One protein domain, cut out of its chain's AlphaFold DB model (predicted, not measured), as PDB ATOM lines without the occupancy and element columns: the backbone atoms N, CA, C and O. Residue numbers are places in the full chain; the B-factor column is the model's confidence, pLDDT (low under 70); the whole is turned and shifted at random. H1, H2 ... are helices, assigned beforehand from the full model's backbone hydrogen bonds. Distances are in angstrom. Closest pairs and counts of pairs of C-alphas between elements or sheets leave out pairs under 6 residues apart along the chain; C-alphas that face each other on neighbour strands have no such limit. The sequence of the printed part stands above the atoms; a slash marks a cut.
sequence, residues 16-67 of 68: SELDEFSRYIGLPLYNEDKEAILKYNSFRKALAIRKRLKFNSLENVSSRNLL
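This is residues 16 to 67 of the 68 residues of an uncharacterized protein of Leptospira noguchii str. Bonito (UniProt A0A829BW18). Two short helices, H1 and H2, make a small, loose head, and the long helix H3 meets H2 at a corner and leads away from it as an arm, with residues 45 to 67, of which 45 to 65 belong to H3, sticking out free. The 52 printed residues hold three named helices, in the order H1, H2, H3, and no named strand: all helix. The whole is elongated, 48 by 24 by 14 A, and only just extended, close to loose, with a radius of gyration of the C-alphas of 15.2 A.

H1, residues 16 to 25, is close to but not clearly touching H2, residues 31 to 39; their closest C-alphas, of Leu 18 and Lys 34, are 6.9 A apart. They run opposite ways at a steep tilt of 60 degrees. H2 and H3, residues 41 to 65, only just touch, only at the corner, with 3 pairs of C-alphas within 8 A; H3 does so with residues 43 to 44 alone. The closest C-alphas, of Ile 37 and Phe 43, are 6.3 A apart, and the lines are about perpendicular at 80 degrees. H1 and H3 are apart. In H1, H2 and H3 every O i to N i+4 pair is within hydrogen-bond range.

H1 begins at C-alpha 16 (-44.561, -46.751, 34.678). H3 measures 36.6 A and ends at C-alpha 65 (-20.114, -61.146, 10.544).

The C-alphas farthest apart, of Glu 32 and Leu 67, are 47.9 A apart. The printed part has no cut, and both links are tight. Residues 55 to 67 have pLDDT under 70.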
ATOM      1  N   SER A  16     -45.276 -45.616  34.079       88.44
ATOM      2  CA  SER A  16     -44.561 -46.751  34.678       88.44
ATOM      3  C   SER A  16     -43.324 -47.164  33.874       88.44
ATOM      4  O   SER A  16     -42.299 -47.502  34.461       88.44
ATOM      5  N   GLU A  17     -43.393 -47.132  32.540       89.94
ATOM      6  CA  GLU A  17     -42.242 -47.449  31.681       89.94
ATOM      7  C   GLU A  17     -41.147 -46.377  31.784       89.94
ATOM      8  O   GLU A  17     -39.958 -46.693  31.706       89.94
ATOM      9  N   LEU A  18     -41.524 -45.109  31.978       89.44
ATOM     10  CA  LEU A  18     -40.558 -44.028  32.197       89.44
ATOM     11  C   LEU A  18     -39.891 -44.142  33.572       89.44
ATOM     12  O   LEU A  18     -38.688 -43.900  33.687       89.44
ATOM     13  N   ASP A  19     -40.637 -44.563  34.594       88.12
ATOM     14  CA  ASP A  19     -40.100 -44.833  35.928       88.12
ATOM     15  C   ASP A  19     -39.083 -45.970  35.910       88.12
ATOM     16  O   ASP A  19     -37.979 -45.818  36.441       88.12
ATOM     17  N   GLU A  20     -39.419 -47.084  35.260       90.06
ATOM     18  CA  GLU A  20     -38.503 -48.210  35.082       90.06
ATOM     19  C   GLU A  20     -37.238 -47.781  34.329       90.06
ATOM     20  O   GLU A  20     -36.122 -48.090  34.753       90.06
ATOM     21  N   PHE A  21     -37.394 -46.990  33.265       85.62
ATOM     22  CA  PHE A  21     -36.265 -46.461  32.509       85.62
ATOM     23  C   PHE A  21     -35.366 -45.551  33.358       85.62
ATOM     24  O   PHE A  21     -34.142 -45.664  33.283       85.62
ATOM     25  N   SER A  22     -35.946 -44.692  34.203       87.69
ATOM     26  CA  SER A  22     -35.178 -43.832  35.113       87.69
ATOM     27  C   SER A  22     -34.334 -44.656  36.094       87.69
ATOM     28  O   SER A  22     -33.148 -44.379  36.287       87.69
ATOM     29  N   ARG A  23     -34.905 -45.746  36.632       89.00
ATOM     30  CA  ARG A  23     -34.205 -46.679  37.526       89.00
ATOM     31  C   ARG A  23     -33.079 -47.407  36.805       89.00
ATOM     32  O   ARG A  23     -32.005 -47.563  37.371       89.00
ATOM     33  N   TYR A  24     -33.314 -47.819  35.559       87.88
ATOM     34  CA  TYR A  24     -32.316 -48.503  34.740       87.88
ATOM     35  C   TYR A  24     -31.123 -47.605  34.384       87.88
ATOM     36  O   TYR A  24     -29.979 -48.048  34.425       87.88
ATOM     37  N   ILE A  25     -31.379 -46.340  34.042       86.44
ATOM     38  CA  ILE A  25     -30.336 -45.370  33.680       86.44
ATOM     39  C   ILE A  25     -29.626 -44.794  34.917       86.44
ATOM     40  O   ILE A  25     -28.521 -44.269  34.797       86.44
ATOM     41  N   GLY A  26     -30.233 -44.894  36.104       87.44
ATOM     42  CA  GLY A  26     -29.704 -44.306  37.337       87.44
ATOM     43  C   GLY A  26     -29.808 -42.777  37.372       87.44
ATOM     44  O   GLY A  26     -29.141 -42.137  38.181       87.44
ATOM     45  N   LEU A  27     -30.630 -42.190  36.495       87.62
ATOM     46  CA  LEU A  27     -30.918 -40.759  36.455       87.62
ATOM     47  C   LEU A  27     -32.404 -40.551  36.762       87.62
ATOM     48  O   LEU A  27     -33.239 -41.132  36.063       87.62
ATOM     49  N   PRO A  28     -32.755 -39.739  37.775       86.56
ATOM     50  CA  PRO A  28     -34.149 -39.470  38.081       86.56
ATOM     51  C   PRO A  28     -34.785 -38.684  36.932       86.56
ATOM     52  O   PRO A  28     -34.239 -37.676  36.489       86.56
ATOM     53  N   LEU A  29     -35.949 -39.139  36.466       87.00
ATOM     54  CA  LEU A  29     -36.850 -38.290  35.693       87.00
ATOM     55  C   LEU A  29     -37.775 -37.570  36.666       87.00
ATOM     56  O   LEU A  29     -38.501 -38.228  37.422       87.00
ATOM     57  N   TYR A  30     -37.783 -36.242  36.614       89.75
ATOM     58  CA  TYR A  30     -38.765 -35.451  37.343       89.75
ATOM     59  C   TYR A  30     -40.139 -35.560  36.672       89.75
ATOM     60  O   TYR A  30     -40.272 -36.050  35.546       89.75
ATOM     61  N   ASN A  31     -41.191 -35.143  37.373       90.12
ATOM     62  CA  ASN A  31     -42.552 -35.264  36.851       90.12
ATOM     63  C   ASN A  31     -42.741 -34.405  35.595       90.12
ATOM     64  O   ASN A  31     -43.338 -34.861  34.625       90.12
ATOM     65  N   GLU A  32     -42.137 -33.219  35.566       90.19
ATOM     66  CA  GLU A  32     -42.154 -32.307  34.423       90.19
ATOM     67  C   GLU A  32     -41.523 -32.947  33.177       90.19
ATOM     68  O   GLU A  32     -42.038 -32.799  32.064       90.19
ATOM     69  N   ASP A  33     -40.441 -33.712  33.358       88.38
ATOM     70  CA  ASP A  33     -39.784 -34.435  32.269       88.38
ATOM     71  C   ASP A  33     -40.705 -35.523  31.707       88.38
ATOM     72  O   ASP A  33     -40.865 -35.645  30.490       88.38
ATOM     73  N   LYS A  34     -41.350 -36.303  32.586       89.56
ATOM     74  CA  LYS A  34     -42.290 -37.363  32.182       89.56
ATOM     75  C   LYS A  34     -43.474 -36.776  31.423       89.56
ATOM     76  O   LYS A  34     -43.814 -37.262  30.342       89.56
ATOM     77  N   GLU A  35     -44.051 -35.694  31.938       90.69
ATOM     78  CA  GLU A  35     -45.146 -34.980  31.286       90.69
ATOM     79  C   GLU A  35     -44.740 -34.464  29.906       90.69
ATOM     80  O   GLU A  35     -45.476 -34.658  28.936       90.69
ATOM     81  N   ALA A  36     -43.557 -33.860  29.774       90.00
ATOM     82  CA  ALA A  36     -43.061 -33.387  28.488       90.00
ATOM     83  C   ALA A  36     -42.904 -34.542  27.484       90.00
ATOM     84  O   ALA A  36     -43.350 -34.441  26.336       90.00
ATOM     85  N   ILE A  37     -42.331 -35.669  27.912       89.25
ATOM     86  CA  ILE A  37     -42.147 -36.854  27.064       89.25
ATOM     87  C   ILE A  37     -43.494 -37.395  26.577       89.25
ATOM     88  O   ILE A  37     -43.644 -37.714  25.393       89.25
ATOM     89  N   LEU A  38     -44.492 -37.475  27.457       89.56
ATOM     90  CA  LEU A  38     -45.821 -37.982  27.118       89.56
ATOM     91  C   LEU A  38     -46.605 -36.997  26.241       89.56
ATOM     92  O   LEU A  38     -47.224 -37.395  25.249       89.56
ATOM     93  N   LYS A  39     -46.525 -35.698  26.535       91.56
ATOM     94  CA  LYS A  39     -47.242 -34.636  25.821       91.56
ATOM     95  C   LYS A  39     -46.731 -34.438  24.397       91.56
ATOM     96  O   LYS A  39     -47.528 -34.344  23.460       91.56
ATOM     97  N   TYR A  40     -45.413 -34.394  24.194       90.31
ATOM     98  CA  TYR A  40     -44.845 -33.989  22.909       90.31
ATOM     99  C   TYR A  40     -44.603 -35.169  21.964       90.31
ATOM    100  O   TYR A  40     -43.644 -35.934  22.076       90.31
ATOM    101  N   ASN A  41     -45.447 -35.255  20.935       88.81
ATOM    102  CA  ASN A  41     -45.361 -36.285  19.901       88.81
ATOM    103  C   ASN A  41     -44.006 -36.286  19.160       88.81
ATOM    104  O   ASN A  41     -43.452 -37.337  18.843       88.81
ATOM    105  N   SER A  42     -43.442 -35.099  18.919       87.12
ATOM    106  CA  SER A  42     -42.148 -34.932  18.246       87.12
ATOM    107  C   SER A  42     -41.005 -35.613  19.002       87.12
ATOM    108  O   SER A  42     -40.161 -36.257  18.381       87.12
ATOM    109  N   PHE A  43     -41.013 -35.544  20.337       87.56
ATOM    110  CA  PHE A  43     -40.008 -36.194  21.178       87.56
ATOM    111  C   PHE A  43     -40.092 -37.722  21.054       87.56
ATOM    112  O   PHE A  43     -39.105 -38.405  20.772       87.56
ATOM    113  N   ARG A  44     -41.312 -38.260  21.142       90.50
ATOM    114  CA  ARG A  44     -41.583 -39.698  20.997       90.50
ATOM    115  C   ARG A  44     -41.257 -40.219  19.595       90.50
ATOM    116  O   ARG A  44     -40.776 -41.346  19.459       90.50
ATOM    117  N   LYS A  45     -41.447 -39.402  18.551       90.62
ATOM    118  CA  LYS A  45     -40.994 -39.713  17.185       90.62
ATOM    119  C   LYS A  45     -39.470 -39.754  17.074       90.62
ATOM    120  O   LYS A  45     -38.945 -40.700  16.488       90.62
ATOM    121  N   ALA A  46     -38.756 -38.787  17.650       88.94
ATOM    122  CA  ALA A  46     -37.292 -38.772  17.623       88.94
ATOM    123  C   ALA A  46     -36.697 -40.035  18.272       88.94
ATOM    124  O   ALA A  46     -35.795 -40.666  17.712       88.94
ATOM    125  N   LEU A  47     -37.264 -40.474  19.400       88.31
ATOM    126  CA  LEU A  47     -36.884 -41.732  20.048       88.31
ATOM    127  C   LEU A  47     -37.165 -42.960  19.168       88.31
ATOM    128  O   LEU A  47     -36.311 -43.843  19.056       88.31
ATOM    129  N   ALA A  48     -38.320 -43.007  18.499       89.00
ATOM    130  CA  ALA A  48     -38.674 -44.099  17.592       89.00
ATOM    131  C   ALA A  48     -37.685 -44.216  16.419       89.00
ATOM    132  O   ALA A  48     -37.242 -45.316  16.073       89.00
ATOM    133  N   ILE A  49     -37.292 -43.074  15.847       87.31
ATOM    134  CA  ILE A  49     -36.285 -42.986  14.783       87.31
ATOM    135  C   ILE A  49     -34.939 -43.513  15.285       87.31
ATOM    136  O   ILE A  49     -34.351 -44.395  14.656       87.31
ATOM    137  N   ARG A  50     -34.472 -43.035  16.446       86.31
ATOM    138  CA  ARG A  50     -33.197 -43.463  17.043       86.31
ATOM    139  C   ARG A  50     -33.170 -44.967  17.316       86.31
ATOM    140  O   ARG A  50     -32.171 -45.620  17.015       86.31
ATOM    141  N   LYS A  51     -34.269 -45.531  17.831       84.00
ATOM    142  CA  LYS A  51     -34.411 -46.976  18.060       84.00
ATOM    143  C   LYS A  51     -34.267 -47.753  16.748       84.00
ATOM    144  O   LYS A  51     -33.437 -48.655  16.681       84.00
ATOM    145  N   ARG A  52     -34.988 -47.364  15.688       83.81
ATOM    146  CA  ARG A  52     -34.883 -48.002  14.360       83.81
ATOM    147  C   ARG A  52     -33.483 -47.914  13.755       83.81
ATOM    148  O   ARG A  52     -33.002 -48.899  13.209       83.81
ATOM    149  N   LEU A  53     -32.812 -46.768  13.878       82.00
ATOM    150  CA  LEU A  53     -31.441 -46.611  13.386       82.00
ATOM    151  C   LEU A  53     -30.462 -47.542  14.112       82.00
ATOM    152  O   LEU A  53     -29.623 -48.162  13.462       82.00
ATOM    153  N   LYS A  54     -30.602 -47.694  15.436       79.19
ATOM    154  CA  LYS A  54     -29.772 -48.617  16.223       79.19
ATOM    155  C   LYS A  54     -29.977 -50.076  15.795       79.19
ATOM    156  O   LYS A  54     -28.990 -50.790  15.643       79.19
ATOM    157  N   PHE A  55     -31.221 -50.498  15.546       68.00
ATOM    158  CA  PHE A  55     -31.516 -51.840  15.024       68.00
ATOM    159  C   PHE A  55     -30.899 -52.069  13.644       68.00
ATOM    160  O   PHE A  55     -30.168 -53.036  13.470       68.00
ATOM    161  N   ASN A  56     -31.075 -51.134  12.709       65.19
ATOM    162  CA  ASN A  56     -30.488 -51.260  11.373       65.19
ATOM    163  C   ASN A  56     -28.952 -51.279  11.407       65.19
ATOM    164  O   ASN A  56     -28.320 -51.928  10.578       65.19
ATOM    165  N   SER A  57     -28.330 -50.557  12.343       63.28
ATOM    166  CA  SER A  57     -26.881 -50.626  12.548       63.28
ATOM    167  C   SER A  57     -26.445 -52.008  13.034       63.28
ATOM    168  O   SER A  57     -25.419 -52.507  12.585       63.28
ATOM    169  N   LEU A  58     -27.202 -52.620  13.947       60.38
ATOM    170  CA  LEU A  58     -26.870 -53.918  14.532       60.38
ATOM    171  C   LEU A  58     -27.131 -55.065  13.550       60.38
ATOM    172  O   LEU A  58     -26.304 -55.964  13.443       60.38
ATOM    173  N   GLU A  59     -28.208 -54.988  12.767       59.22
ATOM    174  CA  GLU A  59     -28.441 -55.877  11.624       59.22
ATOM    175  C   GLU A  59     -27.299 -55.773  10.611       59.22
ATOM    176  O   GLU A  59     -26.748 -56.793  10.224       59.22
ATOM    177  N   ASN A  60     -26.849 -54.561  10.259       56.81
ATOM    178  CA  ASN A  60     -25.701 -54.393   9.362       56.81
ATOM    179  C   ASN A  60     -24.398 -54.992   9.917       56.81
ATOM    180  O   ASN A  60     -23.594 -55.498   9.140       56.81
ATOM    181  N   VAL A  61     -24.158 -54.923  11.230       57.75
ATOM    182  CA  VAL A  61     -22.989 -55.568  11.854       57.75
ATOM    183  C   VAL A  61     -23.148 -57.090  11.851       57.75
ATOM    184  O   VAL A  61     -22.222 -57.797  11.466       57.75
ATOM    185  N   SER A  62     -24.330 -57.594  12.212       53.66
ATOM    186  CA  SER A  62     -24.643 -59.026  12.214       53.66
ATOM    187  C   SER A  62     -24.498 -59.644  10.819       53.66
ATOM    188  O   SER A  62     -23.815 -60.651  10.654       53.66
ATOM    189  N   SER A  63     -25.033 -58.991   9.782       52.22
ATOM    190  CA  SER A  63     -24.919 -59.445   8.392       52.22
ATOM    191  C   SER A  63     -23.485 -59.419   7.857       52.22
ATOM    192  O   SER A  63     -23.152 -60.244   7.013       52.22
ATOM    193  N   ARG A  64     -22.617 -58.514   8.336       52.50
ATOM    194  CA  ARG A  64     -21.187 -58.513   7.965       52.50
ATOM    195  C   ARG A  64     -20.406 -59.651   8.618       52.50
ATOM    196  O   ARG A  64     -19.463 -60.141   8.014       52.50
ATOM    197  N   ASN A  65     -20.798 -60.076   9.816       53.28
ATOM    198  CA  ASN A  65     -20.114 -61.146  10.544       53.28
ATOM    199  C   ASN A  65     -20.498 -62.558  10.068       53.28
ATOM    200  O   ASN A  65     -19.829 -63.511  10.445       53.28
ATOM    201  N   LEU A  66     -21.550 -62.703   9.254       52.03
ATOM    202  CA  LEU A  66     -21.984 -63.984   8.673       52.03
ATOM    203  C   LEU A  66     -21.496 -64.202   7.227       52.03
ATOM    204  O   LEU A  66     -21.875 -65.189   6.602       52.03
ATOM    205  N   LEU A  67     -20.699 -63.278   6.681       49.69
ATOM    206  CA  LEU A  67     -20.156 -63.335   5.314       49.69
ATOM    207  C   LEU A  67     -18.638 -63.589   5.262       49.69
ATOM    208  O   LEU A  67     -18.059 -63.491   4.181       49.69
TER     209      LEU A  67